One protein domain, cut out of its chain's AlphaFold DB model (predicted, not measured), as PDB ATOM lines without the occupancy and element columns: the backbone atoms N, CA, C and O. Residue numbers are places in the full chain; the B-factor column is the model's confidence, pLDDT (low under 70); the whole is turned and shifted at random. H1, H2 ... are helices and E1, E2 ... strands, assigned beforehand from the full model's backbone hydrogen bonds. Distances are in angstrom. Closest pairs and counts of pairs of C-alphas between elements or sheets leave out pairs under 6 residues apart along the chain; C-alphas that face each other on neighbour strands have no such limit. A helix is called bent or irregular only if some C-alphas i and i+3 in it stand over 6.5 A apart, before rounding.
ATOM      1  N   ARG A   2      14.377 -20.397  33.335       62.12
ATOM      2  CA  ARG A   2      13.664 -19.457  32.426       62.12
ATOM      3  C   ARG A   2      14.301 -18.067  32.286       62.12
ATOM      4  O   ARG A   2      14.427 -17.555  31.183       62.12
ATOM      5  N   GLN A   3      14.748 -17.475  33.389       65.06
ATOM      6  CA  GLN A   3      15.322 -16.128  33.383       65.06
ATOM      7  C   GLN A   3      16.692 -16.059  32.691       65.06
ATOM      8  O   GLN A   3      16.957 -15.109  31.966       65.06
ATOM      9  N   ALA A   4      17.550 -17.065  32.884       67.19
ATOM     10  CA  ALA A   4      18.861 -17.122  32.235       67.19
ATOM     11  C   ALA A   4      18.721 -17.288  30.713       67.19
ATOM     12  O   ALA A   4      19.376 -16.575  29.961       67.19
ATOM     13  N   ALA A   5      17.794 -18.145  30.273       69.31
ATOM     14  CA  ALA A   5      17.475 -18.329  28.859       69.31
ATOM     15  C   ALA A   5      16.921 -17.047  28.211       69.31
ATOM     16  O   ALA A   5      17.342 -16.674  27.120       69.31
ATOM     17  N   ALA A   6      16.041 -16.316  28.904       71.19
ATOM     18  CA  ALA A   6      15.523 -15.035  28.417       71.19
ATOM     19  C   ALA A   6      16.616 -13.957  28.303       71.19
ATOM     20  O   ALA A   6      16.630 -13.191  27.337       71.19
ATOM     21  N   VAL A   7      17.544 -13.902  29.271       76.62
ATOM     22  CA  VAL A   7      18.701 -12.993  29.220       76.62
ATOM     23  C   VAL A   7      19.579 -13.313  28.016       76.62
ATOM     24  O   VAL A   7      19.905 -12.397  27.260       76.62
ATOM     25  N   GLU A   8      19.927 -14.585  27.808       78.06
ATOM     26  CA  GLU A   8      20.809 -14.964  26.703       78.06
ATOM     27  C   GLU A   8      20.128 -14.777  25.343       78.06
ATOM     28  O   GLU A   8      20.729 -14.169  24.467       78.06
ATOM     29  N   SER A   9      18.852 -15.154  25.199       74.25
ATOM     30  CA  SER A   9      18.058 -14.933  23.976       74.25
ATOM     31  C   SER A   9      17.923 -13.455  23.609       74.25
ATOM     32  O   SER A   9      18.074 -13.060  22.451       74.25
ATOM     33  N   THR A  10      17.704 -12.598  24.610       76.88
ATOM     34  CA  THR A  10      17.654 -11.149  24.387       76.88
ATOM     35  C   THR A  10      19.025 -10.617  23.968       76.88
ATOM     36  O   THR A  10      19.120  -9.836  23.023       76.88
ATOM     37  N   LYS A  11      20.098 -11.045  24.640       78.94
ATOM     38  CA  LYS A  11      21.470 -10.611  24.355       78.94
ATOM     39  C   LYS A  11      21.930 -11.021  22.963       78.94
ATOM     40  O   LYS A  11      22.443 -10.193  22.218       78.94
ATOM     41  N   SER A  12      21.789 -12.296  22.627       75.62
ATOM     42  CA  SER A  12      22.255 -12.885  21.376       75.62
ATOM     43  C   SER A  12      21.560 -12.267  20.170       75.62
ATOM     44  O   SER A  12      22.231 -11.799  19.256       75.62
ATOM     45  N   SER A  13      20.230 -12.178  20.215       79.38
ATOM     46  CA  SER A  13      19.416 -11.650  19.128       79.38
ATOM     47  C   SER A  13      19.731 -10.187  18.832       79.38
ATOM     48  O   SER A  13      19.825  -9.800  17.673       79.38
ATOM     49  N   ASN A  14      19.927  -9.373  19.870       76.94
ATOM     50  CA  ASN A  14      20.259  -7.959  19.713       76.94
ATOM     51  C   ASN A  14      21.723  -7.767  19.272       76.94
ATOM     52  O   ASN A  14      22.002  -6.950  18.400       76.94
ATOM     53  N   ARG A  15      22.654  -8.586  19.777       78.75
ATOM     54  CA  ARG A  15      24.070  -8.554  19.376       78.75
ATOM     55  C   ARG A  15      24.284  -8.851  17.887       78.75
ATOM     56  O   ARG A  15      25.190  -8.262  17.309       78.75
ATOM     57  N   LEU A  16      23.452  -9.696  17.269       73.12
ATOM     58  CA  LEU A  16      23.480  -9.931  15.814       73.12
ATOM     59  C   LEU A  16      23.226  -8.653  14.999       73.12
ATOM     60  O   LEU A  16      23.717  -8.541  13.885       73.12
ATOM     61  N   GLU A  17      22.519  -7.677  15.572       78.88
ATOM     62  CA  GLU A  17      22.253  -6.366  14.962       78.88
ATOM     63  C   GLU A  17      23.221  -5.275  15.471       78.88
ATOM     64  O   GLU A  17      22.968  -4.082  15.319       78.88
ATOM     65  N   GLY A  18      24.316  -5.657  16.145       80.06
ATOM     66  CA  GLY A  18      25.297  -4.724  16.716       80.06
ATOM     67  C   GLY A  18      24.854  -4.031  18.012       80.06
ATOM     68  O   GLY A  18      25.531  -3.123  18.497       80.06
ATOM     69  N   VAL A  19      23.741  -4.458  18.611       80.75
ATOM     70  CA  VAL A  19      23.199  -3.859  19.834       80.75
ATOM     71  C   VAL A  19      23.884  -4.461  21.055       80.75
ATOM     72  O   VAL A  19      23.680  -5.626  21.404       80.75
ATOM     73  N   VAL A  20      24.691  -3.646  21.735       84.00
ATOM     74  CA  VAL A  20      25.484  -4.063  22.899       84.00
ATOM     75  C   VAL A  20      25.169  -3.181  24.105       84.00
ATOM     76  O   VAL A  20      25.066  -1.959  23.994       84.00
ATOM     77  N   VAL A  21      25.037  -3.805  25.279       85.56
ATOM     78  CA  VAL A  21      24.896  -3.130  26.579       85.56
ATOM     79  C   VAL A  21      25.717  -3.856  27.643       85.56
ATOM     80  O   VAL A  21      25.993  -5.050  27.523       85.56
ATOM     81  N   ALA A  22      26.083  -3.148  28.715       86.69
ATOM     82  CA  ALA A  22      26.808  -3.746  29.834       86.69
ATOM     83  C   ALA A  22      25.999  -4.900  30.478       86.69
ATOM     84  O   ALA A  22      24.784  -4.756  30.650       86.69
ATOM     85  N   PRO A  23      26.632  -6.009  30.913       84.25
ATOM     86  CA  PRO A  23      25.922  -7.165  31.474       84.25
ATOM     87  C   PRO A  23      25.006  -6.834  32.662       84.25
ATOM     88  O   PRO A  23      23.899  -7.365  32.773       84.25
ATOM     89  N   SER A  24      25.437  -5.916  33.534       85.56
ATOM     90  CA  SER A  24      24.637  -5.435  34.666       85.56
ATOM     91  C   SER A  24      23.364  -4.719  34.203       85.56
ATOM     92  O   SER A  24      22.283  -4.988  34.723       85.56
ATOM     93  N   ARG A  25      23.470  -3.869  33.170       90.25
ATOM     94  CA  ARG A  25      22.326  -3.191  32.544       90.25
ATOM     95  C   ARG A  25      21.394  -4.184  31.864       90.25
ATOM     96  O   ARG A  25      20.192  -4.112  32.102       90.25
ATOM     97  N   LEU A  26      21.929  -5.133  31.089       85.50
ATOM     98  CA  LEU A  26      21.139  -6.172  30.419       85.50
ATOM     99  C   LEU A  26      20.248  -6.919  31.415       85.50
ATOM    100  O   LEU A  26      19.043  -7.026  31.200       85.50
ATOM    101  N   LYS A  27      20.824  -7.399  32.525       85.56
ATOM    102  CA  LYS A  27      20.067  -8.134  33.544       85.56
ATOM    103  C   LYS A  27      18.947  -7.274  34.125       85.56
ATOM    104  O   LYS A  27      17.814  -7.743  34.184       85.56
ATOM    105  N   SER A  28      19.238  -6.024  34.495       85.94
ATOM    106  CA  SER A  28      18.236  -5.084  35.015       85.94
ATOM    107  C   SER A  28      17.119  -4.791  34.013       85.94
ATOM    108  O   SER A  28      15.958  -4.712  34.409       85.94
ATOM    109  N   LEU A  29      17.443  -4.671  32.723       85.94
ATOM    110  CA  LEU A  29      16.451  -4.488  31.666       85.94
ATOM    111  C   LEU A  29      15.591  -5.744  31.519       85.94
ATOM    112  O   LEU A  29      14.374  -5.637  31.550       85.94
ATOM    113  N   VAL A  30      16.171  -6.941  31.444       82.88
ATOM    114  CA  VAL A  30      15.403  -8.188  31.260       82.88
ATOM    115  C   VAL A  30      14.421  -8.445  32.412       82.88
ATOM    116  O   VAL A  30      13.320  -8.929  32.175       82.88
ATOM    117  N   ILE A  31      14.759  -8.050  33.643       85.81
ATOM    118  CA  ILE A  31      13.867  -8.195  34.809       85.81
ATOM    119  C   ILE A  31      12.943  -6.994  35.053       85.81
ATOM    120  O   ILE A  31      12.310  -6.924  36.100       85.81
ATOM    121  N   ARG A  32      12.881  -6.033  34.119       86.38
ATOM    122  CA  ARG A  32      12.081  -4.795  34.228       86.38
ATOM    123  C   ARG A  32      12.440  -3.900  35.430       86.38
ATOM    124  O   ARG A  32      11.631  -3.081  35.840       86.38
ATOM    125  N   ASN A  33      13.661  -3.995  35.956       83.06
ATOM    126  CA  ASN A  33      14.137  -3.202  37.102       83.06
ATOM    127  C   ASN A  33      14.973  -1.973  36.680       83.06
ATOM    128  O   ASN A  33      15.790  -1.455  37.439       83.06
ATOM    129  N   ALA A  34      14.854  -1.544  35.423       83.62
ATOM    130  CA  ALA A  34      15.513  -0.348  34.920       83.62
ATOM    131  C   ALA A  34      14.764   0.234  33.723       83.62
ATOM    132  O   ALA A  34      14.372  -0.495  32.811       83.62
ATOM    133  N   THR A  35      14.669   1.561  33.690       89.25
ATOM    134  CA  THR A  35      14.257   2.302  32.495       89.25
ATOM    135  C   THR A  35      15.397   2.298  31.464       89.25
ATOM    136  O   THR A  35      16.560   2.498  31.855       89.25
ATOM    137  N   PRO A  36      15.103   2.062  30.170       92.75
ATOM    138  CA  PRO A  36      16.070   2.223  29.087       92.75
ATOM    139  C   PRO A  36      16.569   3.665  28.977       92.75
ATOM    140  O   PRO A  36      15.774   4.599  29.046       92.75
ATOM    141  N   LYS A  37      17.879   3.848  28.807       91.94
ATOM    142  CA  LYS A  37      18.528   5.173  28.776       91.94
ATOM    143  C   LYS A  37      19.011   5.594  27.394       91.94
ATOM    144  O   LYS A  37      19.240   6.773  27.160       91.94
ATOM    145  N   ASN A  38      19.237   4.634  26.507       92.75
ATOM    146  CA  ASN A  38      19.756   4.871  25.169       92.75
ATOM    147  C   ASN A  38      19.113   3.899  24.179       92.75
ATOM    148  O   ASN A  38      18.421   2.963  24.584       92.75
ATOM    149  N   ARG A  39      19.394   4.115  22.893       91.81
ATOM    150  CA  ARG A  39      18.864   3.306  21.796       91.81
ATOM    151  C   ARG A  39      19.056   1.804  22.026       91.81
ATOM    152  O   ARG A  39      18.090   1.056  21.977       91.81
ATOM    153  N   SER A  40      20.272   1.367  22.355       91.69
ATOM    154  CA  SER A  40      20.568  -0.056  22.554       91.69
ATOM    155  C   SER A  40      19.731  -0.685  23.668       91.69
ATOM    156  O   SER A  40      19.233  -1.802  23.544       91.69
ATOM    157  N   GLU A  41      19.543   0.036  24.769       94.75
ATOM    158  CA  GLU A  41      18.717  -0.435  25.877       94.75
ATOM    159  C   GLU A  41      17.219  -0.431  25.546       94.75
ATOM    160  O   GLU A  41      16.490  -1.299  26.028       94.75
ATOM    161  N   GLN A  42      16.754   0.535  24.745       95.00
ATOM    162  CA  GLN A  42      15.363   0.613  24.282       95.00
ATOM    163  C   GLN A  42      15.031  -0.583  23.389       95.00
ATOM    164  O   GLN A  42      14.013  -1.244  23.593       95.00
ATOM    165  N   GLU A  43      15.941  -0.910  22.474       93.25
ATOM    166  CA  GLU A  43      15.855  -2.068  21.585       93.25
ATOM    167  C   GLU A  43      15.814  -3.392  22.364       93.25
ATOM    168  O   GLU A  43      14.955  -4.243  22.123       93.25
ATOM    169  N   ILE A  44      16.669  -3.534  23.381       91.25
ATOM    170  CA  ILE A  44      16.662  -4.691  24.287       91.25
ATOM    171  C   ILE A  44      15.350  -4.796  25.069       91.25
ATOM    172  O   ILE A  44      14.800  -5.890  25.206       91.25
ATOM    173  N   ALA A  45      14.834  -3.682  25.590       94.12
ATOM    174  CA  ALA A  45      13.597  -3.678  26.365       94.12
ATOM    175  C   ALA A  45      12.364  -3.997  25.507       94.12
ATOM    176  O   ALA A  45      11.477  -4.719  25.969       94.12
ATOM    177  N   GLY A  46      12.319  -3.504  24.264       95.62
ATOM    178  CA  GLY A  46      11.258  -3.823  23.309       95.62
ATOM    179  C   GLY A  46      11.292  -5.293  22.894       95.62
ATOM    180  O   GLY A  46      10.272  -5.980  22.957       95.62
ATOM    181  N   TYR A  47      12.483  -5.817  22.580       94.56
ATOM    182  CA  TYR A  47      12.661  -7.236  22.260       94.56
ATOM    183  C   TYR A  47      12.237  -8.144  23.421       94.56
ATOM    184  O   TYR A  47      11.503  -9.108  23.212       94.56
ATOM    185  N   ARG A  48      12.643  -7.812  24.654       93.31
ATOM    186  CA  ARG A  48      12.220  -8.514  25.878       93.31
ATOM    187  C   ARG A  48      10.696  -8.579  25.991       93.31
ATOM    188  O   ARG A  48      10.164  -9.627  26.344       93.31
ATOM    189  N   ASP A  49       9.999  -7.474  25.732       94.62
ATOM    190  CA  ASP A  49       8.537  -7.414  25.838       94.62
ATOM    191  C   ASP A  49       7.836  -8.263  24.777       94.62
ATOM    192  O   ASP A  49       6.901  -8.988  25.109       94.62
ATOM    193  N   ALA A  50       8.308  -8.214  23.529       96.12
ATOM    194  CA  ALA A  50       7.792  -9.064  22.460       96.12
ATOM    195  C   ALA A  50       8.045 -10.555  22.750       96.12
ATOM    196  O   ALA A  50       7.145 -11.382  22.605       96.12
ATOM    197  N   LEU A  51       9.247 -10.891  23.228       92.50
ATOM    198  CA  LEU A  51       9.622 -12.250  23.611       92.50
ATOM    199  C   LEU A  51       8.753 -12.786  24.760       92.50
ATOM    200  O   LEU A  51       8.307 -13.931  24.710       92.50
ATOM    201  N   ALA A  52       8.493 -11.961  25.779       91.44
ATOM    202  CA  ALA A  52       7.626 -12.325  26.896       91.44
ATOM    203  C   ALA A  52       6.193 -12.623  26.429       91.44
ATOM    204  O   ALA A  52       5.650 -13.661  26.799       91.44
ATOM    205  N   LEU A  53       5.628 -11.782  25.552       94.69
ATOM    206  CA  LEU A  53       4.297 -12.021  24.988       94.69
ATOM    207  C   LEU A  53       4.228 -13.358  24.237       94.69
ATOM    208  O   LEU A  53       3.297 -14.131  24.439       94.69
ATOM    209  N   ILE A  54       5.230 -13.663  23.408       94.12
ATOM    210  CA  ILE A  54       5.287 -14.943  22.686       94.12
ATOM    211  C   ILE A  54       5.354 -16.110  23.676       94.12
ATOM    212  O   ILE A  54       4.645 -17.100  23.519       94.12
ATOM    213  N   HIS A  55       6.163 -16.003  24.732       89.06
ATOM    214  CA  HIS A  55       6.230 -17.046  25.752       89.06
ATOM    215  C   HIS A  55       4.911 -17.286  26.490       89.06
ATOM    216  O   HIS A  55       4.647 -18.422  26.881       89.06
ATOM    217  N   GLU A  56       4.115 -16.240  26.690       91.00
ATOM    218  CA  GLU A  56       2.844 -16.305  27.413       91.00
ATOM    219  C   GLU A  56       1.670 -16.720  26.520       91.00
ATOM    220  O   GLU A  56       0.714 -17.315  27.014       91.00
ATOM    221  N   SER A  57       1.708 -16.399  25.223       93.44
ATOM    222  CA  SER A  57       0.508 -16.432  24.374       93.44
ATOM    223  C   SER A  57       0.695 -17.054  22.988       93.44
ATOM    224  O   SER A  57      -0.258 -17.039  22.212       93.44
ATOM    225  N   ALA A  58       1.857 -17.639  22.660       92.12
ATOM    226  CA  ALA A  58       2.134 -18.182  21.318       92.12
ATOM    227  C   ALA A  58       1.041 -19.111  20.765       92.12
ATOM    228  O   ALA A  58       0.681 -18.991  19.596       92.12
ATOM    229  N   ALA A  59       0.475 -19.986  21.604       89.44
ATOM    230  CA  ALA A  59      -0.576 -20.931  21.208       89.44
ATOM    231  C   ALA A  59      -1.854 -20.254  20.670       89.44
ATOM    232  O   ALA A  59      -2.648 -20.885  19.982       89.44
ATOM    233  N   HIS A  60      -2.057 -18.970  20.972       91.44
ATOM    234  CA  HIS A  60      -3.227 -18.188  20.564       91.44
ATOM    235  C   HIS A  60      -2.878 -17.054  19.593       91.44
ATOM    236  O   HIS A  60      -3.717 -16.202  19.305       91.44
ATOM    237  N   MET A  61      -1.641 -17.013  19.098       95.69
ATOM    238  CA  MET A  61      -1.153 -15.963  18.210       95.69
ATOM    239  C   MET A  61      -1.025 -16.502  16.779       95.69
ATOM    240  O   MET A  61       0.012 -17.081  16.453       95.69
ATOM    241  N   PRO A  62      -2.037 -16.328  15.910       95.31
ATOM    242  CA  PRO A  62      -1.956 -16.780  14.523       95.31
ATOM    243  C   PRO A  62      -0.883 -16.012  13.746       95.31
ATOM    244  O   PRO A  62      -0.648 -14.826  13.984       95.31
ATOM    245  N   PHE A  63      -0.259 -16.663  12.766       97.62
ATOM    246  CA  PHE A  63       0.662 -15.980  11.863       97.62
ATOM    247  C   PHE A  63      -0.112 -15.219  10.787       97.62
ATOM    248  O   PHE A  63      -0.548 -15.785   9.790       97.62
ATOM    249  N   ASN A  64      -0.317 -13.927  11.025       97.69
ATOM    250  CA  ASN A  64      -0.941 -13.005  10.087       97.69
ATOM    251  C   ASN A  64      -0.334 -11.603  10.219       97.69
ATOM    252  O   ASN A  64       0.435 -11.318  11.142       97.69
ATOM    253  N   GLU A  65      -0.707 -10.711   9.304       98.25
ATOM    254  CA  GLU A  65      -0.217  -9.332   9.274       98.25
ATOM    255  C   GLU A  65      -0.441  -8.595  10.601       98.25
ATOM    256  O   GLU A  65       0.467  -7.927  11.087       98.25
ATOM    257  N   GLY A  66      -1.610  -8.754  11.226       98.25
ATOM    258  CA  GLY A  66      -1.947  -8.088  12.484       98.25
ATOM    259  C   GLY A  66      -0.996  -8.452  13.625       98.25
ATOM    260  O   GLY A  66      -0.463  -7.563  14.290       98.25
ATOM    261  N   VAL A  67      -0.717  -9.747  13.809       98.31
ATOM    262  CA  VAL A  67       0.233 -10.230  14.826       98.31
ATOM    263  C   VAL A  67       1.657  -9.773  14.516       98.31
ATOM    264  O   VAL A  67       2.366  -9.319  15.417       98.31
ATOM    265  N   VAL A  68       2.073  -9.822  13.247       98.69
ATOM    266  CA  VAL A  68       3.401  -9.353  12.817       98.69
ATOM    267  C   VAL A  68       3.570  -7.854  13.101       98.69
ATOM    268  O   VAL A  68       4.581  -7.438  13.673       98.69
ATOM    269  N   LEU A  69       2.566  -7.033  12.776       98.69
ATOM    270  CA  LEU A  69       2.566  -5.598  13.065       98.69
ATOM    271  C   LEU A  69       2.567  -5.323  14.572       98.69
ATOM    272  O   LEU A  69       3.346  -4.492  15.035       98.69
ATOM    273  N   GLN A  70       1.750  -6.039  15.349       98.44
ATOM    274  CA  GLN A  70       1.674  -5.882  16.803       98.44
ATOM    275  C   GLN A  70       3.003  -6.218  17.487       98.44
ATOM    276  O   GLN A  70       3.462  -5.473  18.356       98.44
ATOM    277  N   LEU A  71       3.656  -7.303  17.075       98.50
ATOM    278  CA  LEU A  71       4.983  -7.659  17.572       98.50
ATOM    279  C   LEU A  71       6.019  -6.582  17.226       98.50
ATOM    280  O   LEU A  71       6.838  -6.228  18.074       98.50
ATOM    281  N   HIS A  72       5.936  -5.985  16.036       98.56
ATOM    282  CA  HIS A  72       6.810  -4.873  15.666       98.56
ATOM    283  C   HIS A  72       6.539  -3.600  16.490       98.56
ATOM    284  O   HIS A  72       7.476  -2.883  16.840       98.56
ATOM    285  N   ILE A  73       5.283  -3.326  16.868       98.50
ATOM    286  CA  ILE A  73       4.943  -2.247  17.820       98.50
ATOM    287  C   ILE A  73       5.626  -2.491  19.168       98.50
ATOM    288  O   ILE A  73       6.206  -1.567  19.733       98.50
ATOM    289  N   LEU A  74       5.590  -3.726  19.679       97.81
ATOM    290  CA  LEU A  74       6.259  -4.073  20.936       97.81
ATOM    291  C   LEU A  74       7.775  -3.919  20.842       97.81
ATOM    292  O   LEU A  74       8.382  -3.343  21.744       97.81
ATOM    293  N   LEU A  75       8.363  -4.369  19.733       97.00
ATOM    294  CA  LEU A  75       9.793  -4.243  19.472       97.00
ATOM    295  C   LEU A  75      10.258  -2.776  19.527       97.00
ATOM    296  O   LEU A  75      11.334  -2.493  20.049       97.00
ATOM    297  N   TYR A  76       9.422  -1.846  19.060       97.06
ATOM    298  CA  TYR A  76       9.712  -0.408  19.012       97.06
ATOM    299  C   TYR A  76       9.076   0.403  20.147       97.06
ATOM    300  O   TYR A  76       9.194   1.623  20.162       97.06
ATOM    301  N   ARG A  77       8.447  -0.242  21.139       96.25
ATOM    302  CA  ARG A  77       7.696   0.417  22.226       96.25
ATOM    303  C   ARG A  77       8.466   1.534  22.936       96.25
ATOM    304  O   ARG A  77       7.864   2.503  23.382       96.25
ATOM    305  N   TYR A  78       9.774   1.358  23.097       95.94
ATOM    306  CA  TYR A  78      10.639   2.290  23.820       95.94
ATOM    307  C   TYR A  78      11.450   3.204  22.898       95.94
ATOM    308  O   TYR A  78      12.242   4.003  23.389       95.94
ATOM    309  N   MET A  79      11.283   3.068  21.584       94.38
ATOM    310  CA  MET A  79      12.008   3.836  20.580       94.38
ATOM    311  C   MET A  79      11.262   5.143  20.274       94.38
ATOM    312  O   MET A  79      10.035   5.177  20.355       94.38
ATOM    313  N   PRO A  80      11.966   6.221  19.885       93.56
ATOM    314  CA  PRO A  80      11.316   7.456  19.438       93.56
ATOM    315  C   PRO A  80      10.431   7.255  18.199       93.56
ATOM    316  O   PRO A  80       9.382   7.881  18.068       93.56
ATOM    317  N   GLN A  81      10.860   6.387  17.280       92.62
ATOM    318  CA  GLN A  81      10.116   6.036  16.077       92.62
ATOM    319  C   GLN A  81       9.081   4.937  16.350       92.62
ATOM    320  O   GLN A  81       9.368   3.944  17.018       92.62
ATOM    321  N   ALA A  82       7.881   5.099  15.789       93.56
ATOM    322  CA  ALA A  82       6.794   4.144  15.955       93.56
ATOM    323  C   ALA A  82       7.030   2.846  15.161       93.56
ATOM    324  O   ALA A  82       7.415   2.882  13.990       93.56
ATOM    325  N   GLY A  83       6.738   1.707  15.793       96.56
ATOM    326  CA  GLY A  83       6.660   0.400  15.136       96.56
ATOM    327  C   GLY A  83       5.322   0.160  14.428       96.56
ATOM    328  O   GLY A  83       4.487   1.053  14.307       96.56
ATOM    329  N   GLY A  84       5.104  -1.078  13.975       97.81
ATOM    330  CA  GLY A  84       3.831  -1.511  13.383       97.81
ATOM    331  C   GLY A  84       3.451  -0.886  12.045       97.81
ATOM    332  O   GLY A  84       2.263  -0.730  11.777       97.81
ATOM    333  N   ARG A  85       4.416  -0.501  11.206       97.88
ATOM    334  CA  ARG A  85       4.137   0.008   9.858       97.88
ATOM    335  C   ARG A  85       5.090  -0.620   8.857       97.88
ATOM    336  O   ARG A  85       6.291  -0.675   9.114       97.88
ATOM    337  N   TRP A  86       4.553  -1.053   7.723       98.19
ATOM    338  CA  TRP A  86       5.358  -1.484   6.586       98.19
ATOM    339  C   TRP A  86       6.242  -0.345   6.077       98.19
ATOM    340  O   TRP A  86       5.946   0.838   6.280       98.19
ATOM    341  N   LYS A  87       7.338  -0.703   5.412       97.38
ATOM    342  CA  LYS A  87       8.234   0.262   4.784       97.38
ATOM    343  C   LYS A  87       7.477   1.103   3.753       97.38
ATOM    344  O   LYS A  87       6.742   0.579   2.923       97.38
ATOM    345  N   ALA A  88       7.676   2.417   3.811       96.44
ATOM    346  CA  ALA A  88       7.094   3.359   2.852       96.44
ATOM    347  C   ALA A  88       7.966   3.530   1.596       96.44
ATOM    348  O   ALA A  88       7.484   3.967   0.555       96.44
ATOM    349  N   THR A  89       9.248   3.180   1.690       96.81
ATOM    350  CA  THR A  89      10.244   3.288   0.619       96.81
ATOM    351  C   THR A  89      11.026   1.987   0.506       96.81
ATOM    352  O   THR A  89      11.104   1.219   1.469       96.81
ATOM    353  N   ASN A  90      11.615   1.730  -0.663       95.44
ATOM    354  CA  ASN A  90      12.523   0.595  -0.831       95.44
ATOM    355  C   ASN A  90      13.718   0.740   0.127       95.44
ATOM    356  O   ASN A  90      14.180   1.853   0.389       95.44
ATOM    357  N   ASN A  91      14.178  -0.382   0.677       89.88
ATOM    358  CA  ASN A  91      15.253  -0.444   1.664       89.88
ATOM    359  C   ASN A  91      16.225  -1.577   1.322       89.88
ATOM    360  O   ASN A  91      16.276  -2.606   1.997       89.88
ATOM    361  N   ASP A  92      16.966  -1.370   0.237       91.25
ATOM    362  CA  ASP A  92      17.958  -2.314  -0.264       91.25
ATOM    363  C   ASP A  92      19.001  -2.651   0.806       91.25
ATOM    364  O   ASP A  92      19.453  -1.789   1.568       91.25
ATOM    365  N   ILE A  93      19.399  -3.921   0.852       86.31
ATOM    366  CA  ILE A  93      20.410  -4.396   1.790       86.31
ATOM    367  C   ILE A  93      21.771  -4.148   1.147       86.31
ATOM    368  O   ILE A  93      22.138  -4.801   0.168       86.31
ATOM    369  N   ILE A  94      22.508  -3.182   1.692       87.81
ATOM    370  CA  ILE A  94      23.787  -2.713   1.155       87.81
ATOM    371  C   ILE A  94      24.892  -2.973   2.180       87.81
ATOM    372  O   ILE A  94      24.843  -2.461   3.300       87.81
ATOM    373  N   GLU A  95      25.921  -3.711   1.777       85.69
ATOM    374  CA  GLU A  95      27.169  -3.843   2.526       85.69
ATOM    375  C   GLU A  95      28.081  -2.653   2.209       85.69
ATOM    376  O   GLU A  95      28.264  -2.285   1.047       85.69
ATOM    377  N   ARG A  96      28.645  -2.023   3.244       87.31
ATOM    378  CA  ARG A  96      29.590  -0.905   3.114       87.31
ATOM    379  C   ARG A  96      30.968  -1.363   3.572       87.31
ATOM    380  O   ARG A  96      31.118  -1.826   4.700       87.31
ATOM    381  N   HIS A  97      31.966  -1.202   2.714       86.69
ATOM    382  CA  HIS A  97      33.341  -1.587   3.002       86.69
ATOM    383  C   HIS A  97      34.138  -0.418   3.618       86.69
ATOM    384  O   HIS A  97      33.829   0.749   3.353       86.69
ATOM    385  N   PRO A  98      35.202  -0.692   4.403       87.94
ATOM    386  CA  PRO A  98      36.026   0.352   5.028       87.94
ATOM    387  C   PRO A  98      36.698   1.319   4.041       87.94
ATOM    388  O   PRO A  98      37.016   2.446   4.400       87.94
ATOM    389  N   ASN A  99      36.899   0.892   2.793       89.38
ATOM    390  CA  ASN A  99      37.454   1.706   1.708       89.38
ATOM    391  C   ASN A  99      36.422   2.663   1.069       89.38
ATOM    392  O   ASN A  99      36.731   3.309   0.069       89.38
ATOM    393  N   GLY A 100      35.200   2.737   1.608       88.75
ATOM    394  CA  GLY A 100      34.130   3.609   1.126       88.75
ATOM    395  C   GLY A 100      33.309   3.041  -0.033       88.75
ATOM    396  O   GLY A 100      32.332   3.676  -0.431       88.75
ATOM    397  N   THR A 101      33.646   1.858  -0.563       91.12
ATOM    398  CA  THR A 101      32.806   1.198  -1.569       91.12
ATOM    399  C   THR A 101      31.592   0.541  -0.918       91.12
ATOM    400  O   THR A 101      31.563   0.253   0.282       91.12
ATOM    401  N   SER A 102      30.562   0.300  -1.720       89.94
ATOM    402  CA  SER A 102      29.350  -0.377  -1.278       89.94
ATOM    403  C   SER A 102      28.922  -1.429  -2.283       89.94
ATOM    404  O   SER A 102      29.022  -1.208  -3.492       89.94
ATOM    405  N   ARG A 103      28.395  -2.539  -1.781       90.88
ATOM    406  CA  ARG A 103      27.878  -3.646  -2.575       90.88
ATOM    407  C   ARG A 103      26.400  -3.836  -2.262       90.88
ATOM    408  O   ARG A 103      26.024  -3.956  -1.100       90.88
ATOM    409  N   LEU A 104      25.568  -3.890  -3.301       89.25
ATOM    410  CA  LEU A 104      24.189  -4.355  -3.163       89.25
ATOM    411  C   LEU A 104      24.220  -5.854  -2.839       89.25
ATOM    412  O   LEU A 104      24.657  -6.656  -3.666       89.25
ATOM    413  N   CYS A 105      23.789  -6.219  -1.637       88.62
ATOM    414  CA  CYS A 105      23.698  -7.614  -1.212       88.62
ATOM    415  C   CYS A 105      22.394  -8.236  -1.687       88.62
ATOM    416  O   CYS A 105      22.382  -9.364  -2.172       88.62
ATOM    417  N   PHE A 106      21.296  -7.497  -1.526       91.12
ATOM    418  CA  PHE A 106      19.967  -7.995  -1.828       91.12
ATOM    419  C   PHE A 106      18.988  -6.843  -2.037       91.12
ATOM    420  O   PHE A 106      19.033  -5.843  -1.317       91.12
ATOM    421  N   GLN A 107      18.087  -7.012  -3.004       95.81
ATOM    422  CA  GLN A 107      16.992  -6.088  -3.272       95.81
ATOM    423  C   GLN A 107      15.676  -6.742  -2.825       95.81
ATOM    424  O   GLN A 107      15.195  -7.651  -3.507       95.81
ATOM    425  N   PRO A 108      15.093  -6.318  -1.690       96.88
ATOM    426  CA  PRO A 108      13.838  -6.879  -1.213       96.88
ATOM    427  C   PRO A 108      12.636  -6.507  -2.082       96.88
ATOM    428  O   PRO A 108      12.709  -5.641  -2.957       96.88
ATOM    429  N   VAL A 109      11.485  -7.103  -1.763       97.75
ATOM    430  CA  VAL A 109      10.191  -6.726  -2.354       97.75
ATOM    431  C   VAL A 109       9.977  -5.211  -2.262       97.75
ATOM    432  O   VAL A 109      10.243  -4.592  -1.226       97.75
ATOM    433  N   ALA A 110       9.487  -4.606  -3.347       98.19
ATOM    434  CA  ALA A 110       9.217  -3.173  -3.402       98.19
ATOM    435  C   ALA A 110       8.206  -2.747  -2.323       98.19
ATOM    436  O   ALA A 110       7.267  -3.478  -2.002       98.19
ATOM    437  N   ALA A 111       8.361  -1.534  -1.787       98.19
ATOM    438  CA  ALA A 111       7.550  -1.046  -0.666       98.19
ATOM    439  C   ALA A 111       6.035  -1.148  -0.916       98.19
ATOM    440  O   ALA A 111       5.299  -1.668  -0.083       98.19
ATOM    441  N   HIS A 112       5.573  -0.749  -2.103       98.12
ATOM    442  CA  HIS A 112       4.150  -0.784  -2.459       98.12
ATOM    443  C   HIS A 112       3.567  -2.205  -2.589       98.12
ATOM    444  O   HIS A 112       2.355  -2.367  -2.491       98.12
ATOM    445  N   LEU A 113       4.409  -3.230  -2.775       98.44
ATOM    446  CA  LEU A 113       3.998  -4.639  -2.844       98.44
ATOM    447  C   LEU A 113       4.085  -5.348  -1.488       98.44
ATOM    448  O   LEU A 113       3.597  -6.466  -1.351       98.44
ATOM    449  N   THR A 114       4.698  -4.714  -0.483       98.44
ATOM    450  CA  THR A 114       4.939  -5.321   0.834       98.44
ATOM    451  C   THR A 114       3.664  -5.830   1.521       98.44
ATOM    452  O   THR A 114       3.702  -6.967   1.987       98.44
ATOM    453  N   PRO A 115       2.538  -5.080   1.566       98.38
ATOM    454  CA  PRO A 115       1.313  -5.582   2.197       98.38
ATOM    455  C   PRO A 115       0.811  -6.871   1.532       98.38
ATOM    456  O   PRO A 115       0.588  -7.877   2.194       98.38
ATOM    457  N   MET A 116       0.739  -6.876   0.197       98.56
ATOM    458  CA  MET A 116       0.297  -8.040  -0.573       98.56
ATOM    459  C   MET A 116       1.228  -9.241  -0.372       98.56
ATOM    460  O   MET A 116       0.757 -10.345  -0.138       98.56
ATOM    461  N   ALA A 117       2.546  -9.029  -0.395       98.69
ATOM    462  CA  ALA A 117       3.512 -10.104  -0.190       98.69
ATOM    463  C   ALA A 117       3.441 -10.708   1.226       98.69
ATOM    464  O   ALA A 117       3.610 -11.914   1.387       98.69
ATOM    465  N   MET A 118       3.170  -9.891   2.251       98.75
ATOM    466  CA  MET A 118       2.979 -10.370   3.625       98.75
ATOM    467  C   MET A 118       1.675 -11.159   3.794       98.75
ATOM    468  O   MET A 118       1.682 -12.194   4.465       98.75
ATOM    469  N   ALA A 119       0.583 -10.704   3.173       98.56
ATOM    470  CA  ALA A 119      -0.682 -11.438   3.142       98.56
ATOM    471  C   ALA A 119      -0.523 -12.795   2.433       98.56
ATOM    472  O   ALA A 119      -0.923 -13.829   2.970       98.56
ATOM    473  N   ASP A 120       0.144 -12.801   1.277       98.69
ATOM    474  CA  ASP A 120       0.473 -14.009   0.520       98.69
ATOM    475  C   ASP A 120       1.322 -14.987   1.334       98.69
ATOM    476  O   ASP A 120       1.030 -16.181   1.356       98.69
ATOM    477  N   LEU A 121       2.364 -14.498   2.013       98.75
ATOM    478  CA  LEU A 121       3.217 -15.317   2.872       98.75
ATOM    479  C   LEU A 121       2.398 -16.001   3.975       98.75
ATOM    480  O   LEU A 121       2.486 -17.218   4.143       98.75
ATOM    481  N   ALA A 122       1.583 -15.236   4.703       98.50
ATOM    482  CA  ALA A 122       0.738 -15.782   5.761       98.50
ATOM    483  C   ALA A 122      -0.253 -16.828   5.217       98.50
ATOM    484  O   ALA A 122      -0.391 -17.907   5.797       98.50
ATOM    485  N   GLY A 123      -0.885 -16.544   4.071       98.31
ATOM    486  CA  GLY A 123      -1.813 -17.460   3.408       98.31
ATOM    487  C   GLY A 123      -1.146 -18.759   2.957       98.31
ATOM    488  O   GLY A 123      -1.617 -19.840   3.301       98.31
ATOM    489  N   ARG A 124      -0.011 -18.675   2.251       98.12
ATOM    490  CA  ARG A 124       0.736 -19.853   1.773       98.12
ATOM    491  C   ARG A 124       1.245 -20.709   2.923       98.12
ATOM    492  O   ARG A 124       1.171 -21.931   2.835       98.12
ATOM    493  N   TYR A 125       1.724 -20.087   4.000       98.06
ATOM    494  CA  TYR A 125       2.137 -20.809   5.199       98.06
ATOM    495  C   TYR A 125       0.963 -21.580   5.819       98.06
ATOM    496  O   TYR A 125       1.089 -22.774   6.084       98.06
ATOM    497  N   ALA A 126      -0.197 -20.932   5.979       97.19
ATOM    498  CA  ALA A 126      -1.398 -21.583   6.499       97.19
ATOM    499  C   ALA A 126      -1.865 -22.743   5.600       97.19
ATOM    500  O   ALA A 126      -2.141 -23.831   6.100       97.19
ATOM    501  N   THR A 127      -1.885 -22.549   4.276       98.12
ATOM    502  CA  THR A 127      -2.222 -23.610   3.315       98.12
ATOM    503  C   THR A 127      -1.236 -24.776   3.377       98.12
ATOM    504  O   THR A 127      -1.658 -25.929   3.346       98.12
ATOM    505  N   ALA A 128       0.067 -24.506   3.488       97.50
ATOM    506  CA  ALA A 128       1.079 -25.554   3.562       97.50
ATOM    507  C   ALA A 128       0.943 -26.419   4.824       97.50
ATOM    508  O   ALA A 128       1.187 -27.626   4.762       97.50
ATOM    509  N   LEU A 129       0.535 -25.814   5.944       95.50
ATOM    510  CA  LEU A 129       0.228 -26.529   7.182       95.50
ATOM    511  C   LEU A 129      -1.028 -27.393   7.056       95.50
ATOM    512  O   LEU A 129      -0.983 -28.569   7.408       95.50
ATOM    513  N   ASP A 130      -2.117 -26.818   6.539       96.56
ATOM    514  CA  ASP A 130      -3.408 -27.498   6.369       96.56
ATOM    515  C   ASP A 130      -3.304 -28.711   5.431       96.56
ATOM    516  O   ASP A 130      -3.842 -29.779   5.702       96.56
ATOM    517  N   GLN A 131      -2.526 -28.574   4.356       97.81
ATOM    518  CA  GLN A 131      -2.305 -29.639   3.375       97.81
ATOM    519  C   GLN A 131      -1.156 -30.589   3.741       97.81
ATOM    520  O   GLN A 131      -0.839 -31.481   2.955       97.81
ATOM    521  N   HIS A 132      -0.511 -30.400   4.898       95.25
ATOM    522  CA  HIS A 132       0.637 -31.194   5.347       95.25
ATOM    523  C   HIS A 132       1.753 -31.324   4.292       95.25
ATOM    524  O   HIS A 132       2.327 -32.397   4.105       95.25
ATOM    525  N   LEU A 133       2.073 -30.230   3.589       96.38
ATOM    526  CA  LEU A 133       3.028 -30.261   2.472       96.38
ATOM    527  C   LEU A 133       4.466 -30.591   2.910       96.38
ATOM    528  O   LEU A 133       5.248 -31.094   2.105       96.38
ATOM    529  N   ALA A 134       4.824 -30.294   4.162       95.62
ATOM    530  CA  ALA A 134       6.087 -30.674   4.789       95.62
ATOM    531  C   ALA A 134       5.988 -30.586   6.324       95.62
ATOM    532  O   ALA A 134       5.024 -30.050   6.870       95.62
ATOM    533  N   ASP A 135       7.016 -31.080   7.018       94.31
ATOM    534  CA  ASP A 135       7.153 -30.938   8.471       94.31
ATOM    535  C   ASP A 135       7.282 -29.450   8.883       94.31
ATOM    536  O   ASP A 135       7.954 -28.678   8.183       94.31
ATOM    537  N   PRO A 136       6.697 -29.011  10.018       92.50
ATOM    538  CA  PRO A 136       6.836 -27.639  10.507       92.50
ATOM    539  C   PRO A 136       8.285 -27.148  10.641       92.50
ATOM    540  O   PRO A 136       8.553 -25.970  10.397       92.50
ATOM    541  N   LEU A 137       9.239 -28.030  10.961       93.06
ATOM    542  CA  LEU A 137      10.666 -27.693  11.027       93.06
ATOM    543  C   LEU A 137      11.261 -27.308   9.666       93.06
ATOM    544  O   LEU A 137      12.309 -26.666   9.623       93.06
ATOM    545  N   VAL A 138      10.593 -27.659   8.566       95.44
ATOM    546  CA  VAL A 138      10.925 -27.219   7.204       95.44
ATOM    547  C   VAL A 138      10.122 -25.975   6.828       95.44
ATOM    548  O   VAL A 138      10.675 -25.019   6.288       95.44
ATOM    549  N   LEU A 139       8.827 -25.944   7.144       96.69
ATOM    550  CA  LEU A 139       7.947 -24.837   6.754       96.69
ATOM    551  C   LEU A 139       8.301 -23.516   7.449       96.69
ATOM    552  O   LEU A 139       8.272 -22.463   6.816       96.69
ATOM    553  N   VAL A 140       8.666 -23.552   8.734       96.62
ATOM    554  CA  VAL A 140       9.032 -22.353   9.503       96.62
ATOM    555  C   VAL A 140      10.247 -21.618   8.919       96.62
ATOM    556  O   VAL A 140      10.124 -20.421   8.650       96.62
ATOM    557  N   PRO A 141      11.415 -22.254   8.691       96.06
ATOM    558  CA  PRO A 141      12.555 -21.547   8.111       96.06
ATOM    559  C   PRO A 141      12.286 -21.054   6.684       96.06
ATOM    560  O   PRO A 141      12.775 -19.984   6.335       96.06
ATOM    561  N   LEU A 142      11.475 -21.763   5.886       97.75
ATOM    562  CA  LEU A 142      11.060 -21.284   4.561       97.75
ATOM    563  C   LEU A 142      10.194 -20.021   4.657       97.75
ATOM    564  O   LEU A 142      10.478 -19.034   3.984       97.75
ATOM    565  N   ALA A 143       9.211 -19.996   5.561       98.00
ATOM    566  CA  ALA A 143       8.399 -18.802   5.795       98.00
ATOM    567  C   ALA A 143       9.246 -17.609   6.275       98.00
ATOM    568  O   ALA A 143       8.984 -16.458   5.926       98.00
ATOM    569  N   MET A 144      10.285 -17.866   7.074       98.00
ATOM    570  CA  MET A 144      11.193 -16.821   7.553       98.00
ATOM    571  C   MET A 144      12.181 -16.350   6.489       98.00
ATOM    572  O   MET A 144      12.537 -15.171   6.482       98.00
ATOM    573  N   LEU A 145      12.587 -17.226   5.568       97.25
ATOM    574  CA  LEU A 145      13.324 -16.832   4.372       97.25
ATOM    575  C   LEU A 145      12.477 -15.883   3.518       97.25
ATOM    576  O   LEU A 145      12.944 -14.796   3.189       97.25
ATOM    577  N   ASP A 146      11.218 -16.236   3.249       98.19
ATOM    578  CA  ASP A 146      10.285 -15.374   2.516       98.19
ATOM    579  C   ASP A 146      10.080 -14.027   3.227       98.19
ATOM    580  O   ASP A 146      10.175 -12.973   2.599       98.19
ATOM    581  N   PHE A 147       9.889 -14.028   4.553       98.69
ATOM    582  CA  PHE A 147       9.795 -12.799   5.349       98.69
ATOM    583  C   PHE A 147      11.031 -11.899   5.186       98.69
ATOM    584  O   PHE A 147      10.903 -10.683   5.013       98.69
ATOM    585  N   LEU A 148      12.236 -12.478   5.223       96.88
ATOM    586  CA  LEU A 148      13.488 -11.736   5.045       96.88
ATOM    587  C   LEU A 148      13.667 -11.238   3.603       96.88
ATOM    588  O   LEU A 148      14.183 -10.139   3.413       96.88
ATOM    589  N   CYS A 149      13.181 -11.984   2.608       97.38
ATOM    590  CA  CYS A 149      13.139 -11.554   1.209       97.38
ATOM    591  C   CYS A 149      12.144 -10.401   0.978       97.38
ATOM    592  O   CYS A 149      12.392  -9.507   0.165       97.38
ATOM    593  N   ILE A 150      11.025 -10.382   1.705       98.44
ATOM    594  CA  ILE A 150      10.076  -9.259   1.693       98.44
ATOM    595  C   ILE A 150      10.693  -8.037   2.387       98.44
ATOM    596  O   ILE A 150      10.578  -6.909   1.894       98.44
ATOM    597  N   HIS A 151      11.380  -8.264   3.511       98.00
ATOM    598  CA  HIS A 151      11.990  -7.237   4.355       98.00
ATOM    599  C   HIS A 151      10.988  -6.107   4.676       98.00
ATOM    600  O   HIS A 151      11.164  -4.969   4.224       98.00
ATOM    601  N   PRO A 152       9.868  -6.424   5.356       98.25
ATOM    602  CA  PRO A 152       8.671  -5.586   5.338       98.25
ATOM    603  C   PRO A 152       8.784  -4.291   6.145       98.25
ATOM    604  O   PRO A 152       8.022  -3.357   5.901       98.25
ATOM    605  N   PHE A 153       9.707  -4.208   7.102       98.19
ATOM    606  CA  PHE A 153       9.873  -3.042   7.967       98.19
ATOM    607  C   PHE A 153      11.066  -2.176   7.547       98.19
ATOM    608  O   PHE A 153      12.017  -2.699   6.962       98.19
ATOM    609  N   PRO A 154      11.075  -0.869   7.874       95.19
ATOM    610  CA  PRO A 154      12.253  -0.019   7.678       95.19
ATOM    611  C   PRO A 154      13.499  -0.517   8.423       95.19
ATOM    612  O   PRO A 154      14.606  -0.370   7.917       95.19
ATOM    613  N   ASP A 155      13.312  -1.100   9.608       93.94
ATOM    614  CA  ASP A 155      14.349  -1.629  10.495       93.94
ATOM    615  C   ASP A 155      13.722  -2.726  11.385       93.94
ATOM    616  O   ASP A 155      12.502  -2.869  11.436       93.94
ATOM    617  N   GLY A 156      14.542  -3.545  12.046       94.50
ATOM    618  CA  GLY A 156      14.085  -4.576  12.981       94.50
ATOM    619  C   GLY A 156      13.730  -5.926  12.351       94.50
ATOM    620  O   GLY A 156      13.392  -6.849  13.093       94.50
ATOM    621  N   ASN A 157      13.860  -6.094  11.028       96.38
ATOM    622  CA  ASN A 157      13.481  -7.328  10.323       96.38
ATOM    623  C   ASN A 157      14.204  -8.577  10.854       96.38
ATOM    624  O   ASN A 157      13.559  -9.597  11.064       96.38
ATOM    625  N   GLY A 158      15.506  -8.501  11.151       93.69
ATOM    626  CA  GLY A 158      16.242  -9.640  11.717       93.69
ATOM    627  C   GLY A 158      15.727 -10.061  13.100       93.69
ATOM    628  O   GLY A 158      15.569 -11.244  13.393       93.69
ATOM    629  N   ARG A 159      15.390  -9.096  13.960       95.69
ATOM    630  CA  ARG A 159      14.802  -9.378  15.283       95.69
ATOM    631  C   ARG A 159      13.387  -9.925  15.162       95.69
ATOM    632  O   ARG A 159      13.039 -10.855  15.884       95.69
ATOM    633  N   MET A 160      12.604  -9.374  14.240       97.88
ATOM    634  CA  MET A 160      11.263  -9.859  13.932       97.88
ATOM    635  C   MET A 160      11.288 -11.293  13.414       97.88
ATOM    636  O   MET A 160      10.533 -12.103  13.934       97.88
ATOM    637  N   SER A 161      12.176 -11.644  12.477       97.25
ATOM    638  CA  SER A 161      12.259 -13.016  11.966       97.25
ATOM    639  C   SER A 161      12.581 -14.006  13.084       97.25
ATOM    640  O   SER A 161      11.910 -15.018  13.211       97.25
ATOM    641  N   ARG A 162      13.512 -13.674  13.987       95.19
ATOM    642  CA  ARG A 162      13.843 -14.528  15.142       95.19
ATOM    643  C   ARG A 162      12.678 -14.688  16.129       95.19
ATOM    644  O   ARG A 162      12.445 -15.793  16.617       95.19
ATOM    645  N   LEU A 163      11.934 -13.614  16.405       96.19
ATOM    646  CA  LEU A 163      10.721 -13.671  17.232       96.19
ATOM    647  C   LEU A 163       9.623 -14.509  16.560       96.19
ATOM    648  O   LEU A 163       8.988 -15.327  17.220       96.19
ATOM    649  N   LEU A 164       9.425 -14.348  15.252       97.62
ATOM    650  CA  LEU A 164       8.432 -15.096  14.485       97.62
ATOM    651  C   LEU A 164       8.801 -16.580  14.371       97.62
ATOM    652  O   LEU A 164       7.934 -17.417  14.593       97.62
ATOM    653  N   THR A 165      10.074 -16.929  14.158       96.00
ATOM    654  CA  THR A 165      10.550 -18.321  14.236       96.00
ATOM    655  C   THR A 165      10.153 -18.953  15.564       96.00
ATOM    656  O   THR A 165       9.596 -20.046  15.591       96.00
ATOM    657  N   LEU A 166      10.410 -18.259  16.677       93.62
ATOM    658  CA  LEU A 166      10.061 -18.757  18.004       93.62
ATOM    659  C   LEU A 166       8.548 -18.940  18.171       93.62
ATOM    660  O   LEU A 166       8.121 -19.972  18.683       93.62
ATOM    661  N   LEU A 167       7.761 -17.950  17.742       95.56
ATOM    662  CA  LEU A 167       6.301 -18.011  17.767       95.56
ATOM    663  C   LEU A 167       5.791 -19.247  17.019       95.56
ATOM    664  O   LEU A 167       5.019 -20.017  17.583       95.56
ATOM    665  N   LEU A 168       6.249 -19.451  15.783       95.12
ATOM    666  CA  LEU A 168       5.791 -20.558  14.950       95.12
ATOM    667  C   LEU A 168       6.222 -21.913  15.518       95.12
ATOM    668  O   LEU A 168       5.412 -22.827  15.583       95.12
ATOM    669  N   LEU A 169       7.458 -22.046  16.009       92.94
ATOM    670  CA  LEU A 169       7.919 -23.288  16.643       92.94
ATOM    671  C   LEU A 169       7.093 -23.652  17.886       92.94
ATOM    672  O   LEU A 169       6.830 -24.829  18.131       92.94
ATOM    673  N   TYR A 170       6.655 -22.657  18.659       91.00
ATOM    674  CA  TYR A 170       5.814 -22.884  19.835       91.00
ATOM    675  C   TYR A 170       4.418 -23.404  19.495       91.00
ATOM    676  O   TYR A 170       3.832 -24.089  20.326       91.00
ATOM    677  N   GLN A 171       3.899 -23.129  18.295       89.12
ATOM    678  CA  GLN A 171       2.609 -23.669  17.853       89.12
ATOM    679  C   GLN A 171       2.647 -25.191  17.628       89.12
ATOM    680  O   GLN A 171       1.597 -25.821  17.606       89.12
ATOM    681  N   PHE A 172       3.842 -25.783  17.517       87.81
ATOM    682  CA  PHE A 172       4.051 -27.227  17.337       87.81
ATOM    683  C   PHE A 172       4.765 -27.866  18.538       87.81
ATOM    684  O   PHE A 172       5.467 -28.862  18.389       87.81
ATOM    685  N   ASP A 173       4.653 -27.256  19.724       82.19
ATOM    686  CA  ASP A 173       5.272 -27.722  20.974       82.19
ATOM    687  C   ASP A 173       6.804 -27.893  20.925       82.19
ATOM    688  O   ASP A 173       7.414 -28.473  21.835       82.19
ATOM    689  N   TYR A 174       7.480 -27.298  19.932       78.62
ATOM    690  CA  TYR A 174       8.937 -27.244  19.898       78.62
ATOM    691  C   TYR A 174       9.451 -26.252  20.941       78.62
ATOM    692  O   TYR A 174       9.783 -25.091  20.693       78.62
ATOM    693  N   ALA A 175       9.610 -26.781  22.149       65.69
ATOM    694  CA  ALA A 175      10.227 -26.128  23.292       65.69
ATOM    695  C   ALA A 175      11.674 -25.675  23.045       65.69
ATOM    696  O   ALA A 175      12.201 -24.897  23.840       65.69
ATOM    697  N   VAL A 176      12.326 -26.176  21.991       58.50
ATOM    698  CA  VAL A 176      13.742 -25.922  21.686       58.50
ATOM    699  C   VAL A 176      13.999 -24.440  21.390       58.50
ATOM    700  O   VAL A 176      15.065 -23.923  21.720       58.50
ATOM    701  N   GLY A 177      12.987 -23.702  20.916       53.97
ATOM    702  CA  GLY A 177      13.049 -22.243  20.787       53.97
ATOM    703  C   GLY A 177      13.367 -21.505  22.102       53.97
ATOM    704  O   GLY A 177      13.904 -20.400  22.068       53.97
ATOM    705  N   ARG A 178      13.148 -22.138  23.270       55.19
ATOM    706  CA  ARG A 178      13.596 -21.617  24.578       55.19
ATOM    707  C   ARG A 178      15.117 -21.480  24.694       55.19
ATOM    708  O   ARG A 178      15.566 -20.762  25.583       55.19
ATOM    709  N   TYR A 179      15.886 -22.158  23.841       53.09
ATOM    710  CA  TYR A 179      17.343 -22.274  23.943       53.09
ATOM    711  C   TYR A 179      18.101 -21.902  22.653       53.09
ATOM    712  O   TYR A 179      19.296 -21.648  22.729       53.09
TER     713      TYR A 179
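Overview. This is residues 2 to 179 of the 185 residues of the protein "Bacterial regulatory proteins, AsnC family" of Castellaniella defragrans 65Phen (UniProt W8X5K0). A body of helices with H7 in its middle: H6 lies side by side with H7 on one side and the kinked H3 on the other, H5 runs beside H6, H4 crosses H3 and H7, and H1 and H2 pack on H3. A two-stranded hairpin, E1 and E2, sticks out from this body. The printed part has 178 residues with seven named helices and two named strands, in the order H1 H2 H3 H4 E1 E2 H5 H6 H7, and its one sheet, E1 - E2, is antiparallel. The class is mostly helix, and the whole is compact, with a radius of gyration of the C-alphas of 16.7 A and spans of 47 by 45 by 27 A.

Along the chain. H1, residues 2 to 15, begins at C-alpha 2 at (13.664, -19.457, 32.426) and is 19.9 A long. H2 is residues 23 to 30. H3, residues 39 to 60, is the longest helix by residues and measures 30.8 A; it has a kink of 42 degrees near residue 54 and is irregular, with C-alphas 56 and 59 8.5 A apart. H4 is residues 65 to 75, 15.2 A. The strands are E1, residues 93 to 96, 9.9 A, and E2, residues 102 to 106, 12.1 A. H5, residues 111 to 130, begins at C-alpha 111 at (7.550, -1.046, -0.666) and measures 29.5 A; it is irregular, with C-alphas 112 and 115 7.3 A apart. H6 is residues 136 to 150, 20.6 A. H7, residues 157 to 170, is 19.8 A long and ends at C-alpha 170 at (5.814, -22.884, 19.835).

Arrangement. H3 and H7 are the hub, each touching four other helices. They touch each other at a shallow tilt of 24 degrees, the same way, with Ala 58 and Leu 167 the closest C-alphas at 5.5 A. H6 and H7 are a helical hairpin at a shallow tilt of 21 degrees, opposite ways; their closest C-alphas are those of Met 144 and Ser 161, 5.9 A. H5 and H6 are also a helical hairpin, at 8 degrees, closest at Thr 114 and Ile 150, 6.5 A. H3, with residues 43 to 50 alone, touches H4 in a third helical hairpin, at a steep tilt of 40 degrees; the C-alphas of Gly 46 and Leu 75 come closest, 4.1 A. H7, with residues 160 to 164 alone, touches H4 at a steep tilt of 64 degrees, closest at His 72 and Met 160, 6.9 A. H3, with residues 43 to 48 alone, touches H1, closest at Thr 10 and Arg 48, 6.2 A. With residues 41 to 48 alone it touches H2, closest at Leu 29 and Ala 45, 6.1 A. H5 and H7 are apart. E1 and E2 are a hairpin, with N 95 and O 103 at 2.9 A and N 103 and O 95 at 2.8 A. Every O i to N i+4 pair is within hydrogen-bond range in H1, H2, H4 and H7; the counts are 16 of 18 in H3, 14 of 16 in H5 and 10 of 11 in H6.

Size, cuts and confidence. The two C-alphas farthest apart, those of Asn 99 and Gln 131, are 50.7 A apart. The printed part has no cut. The link from H4 to E1, residues 76 to 92, is long. The mean pLDDT of the printed part is 90.9; residues 2 to 5 and 175 to 179 are under 70.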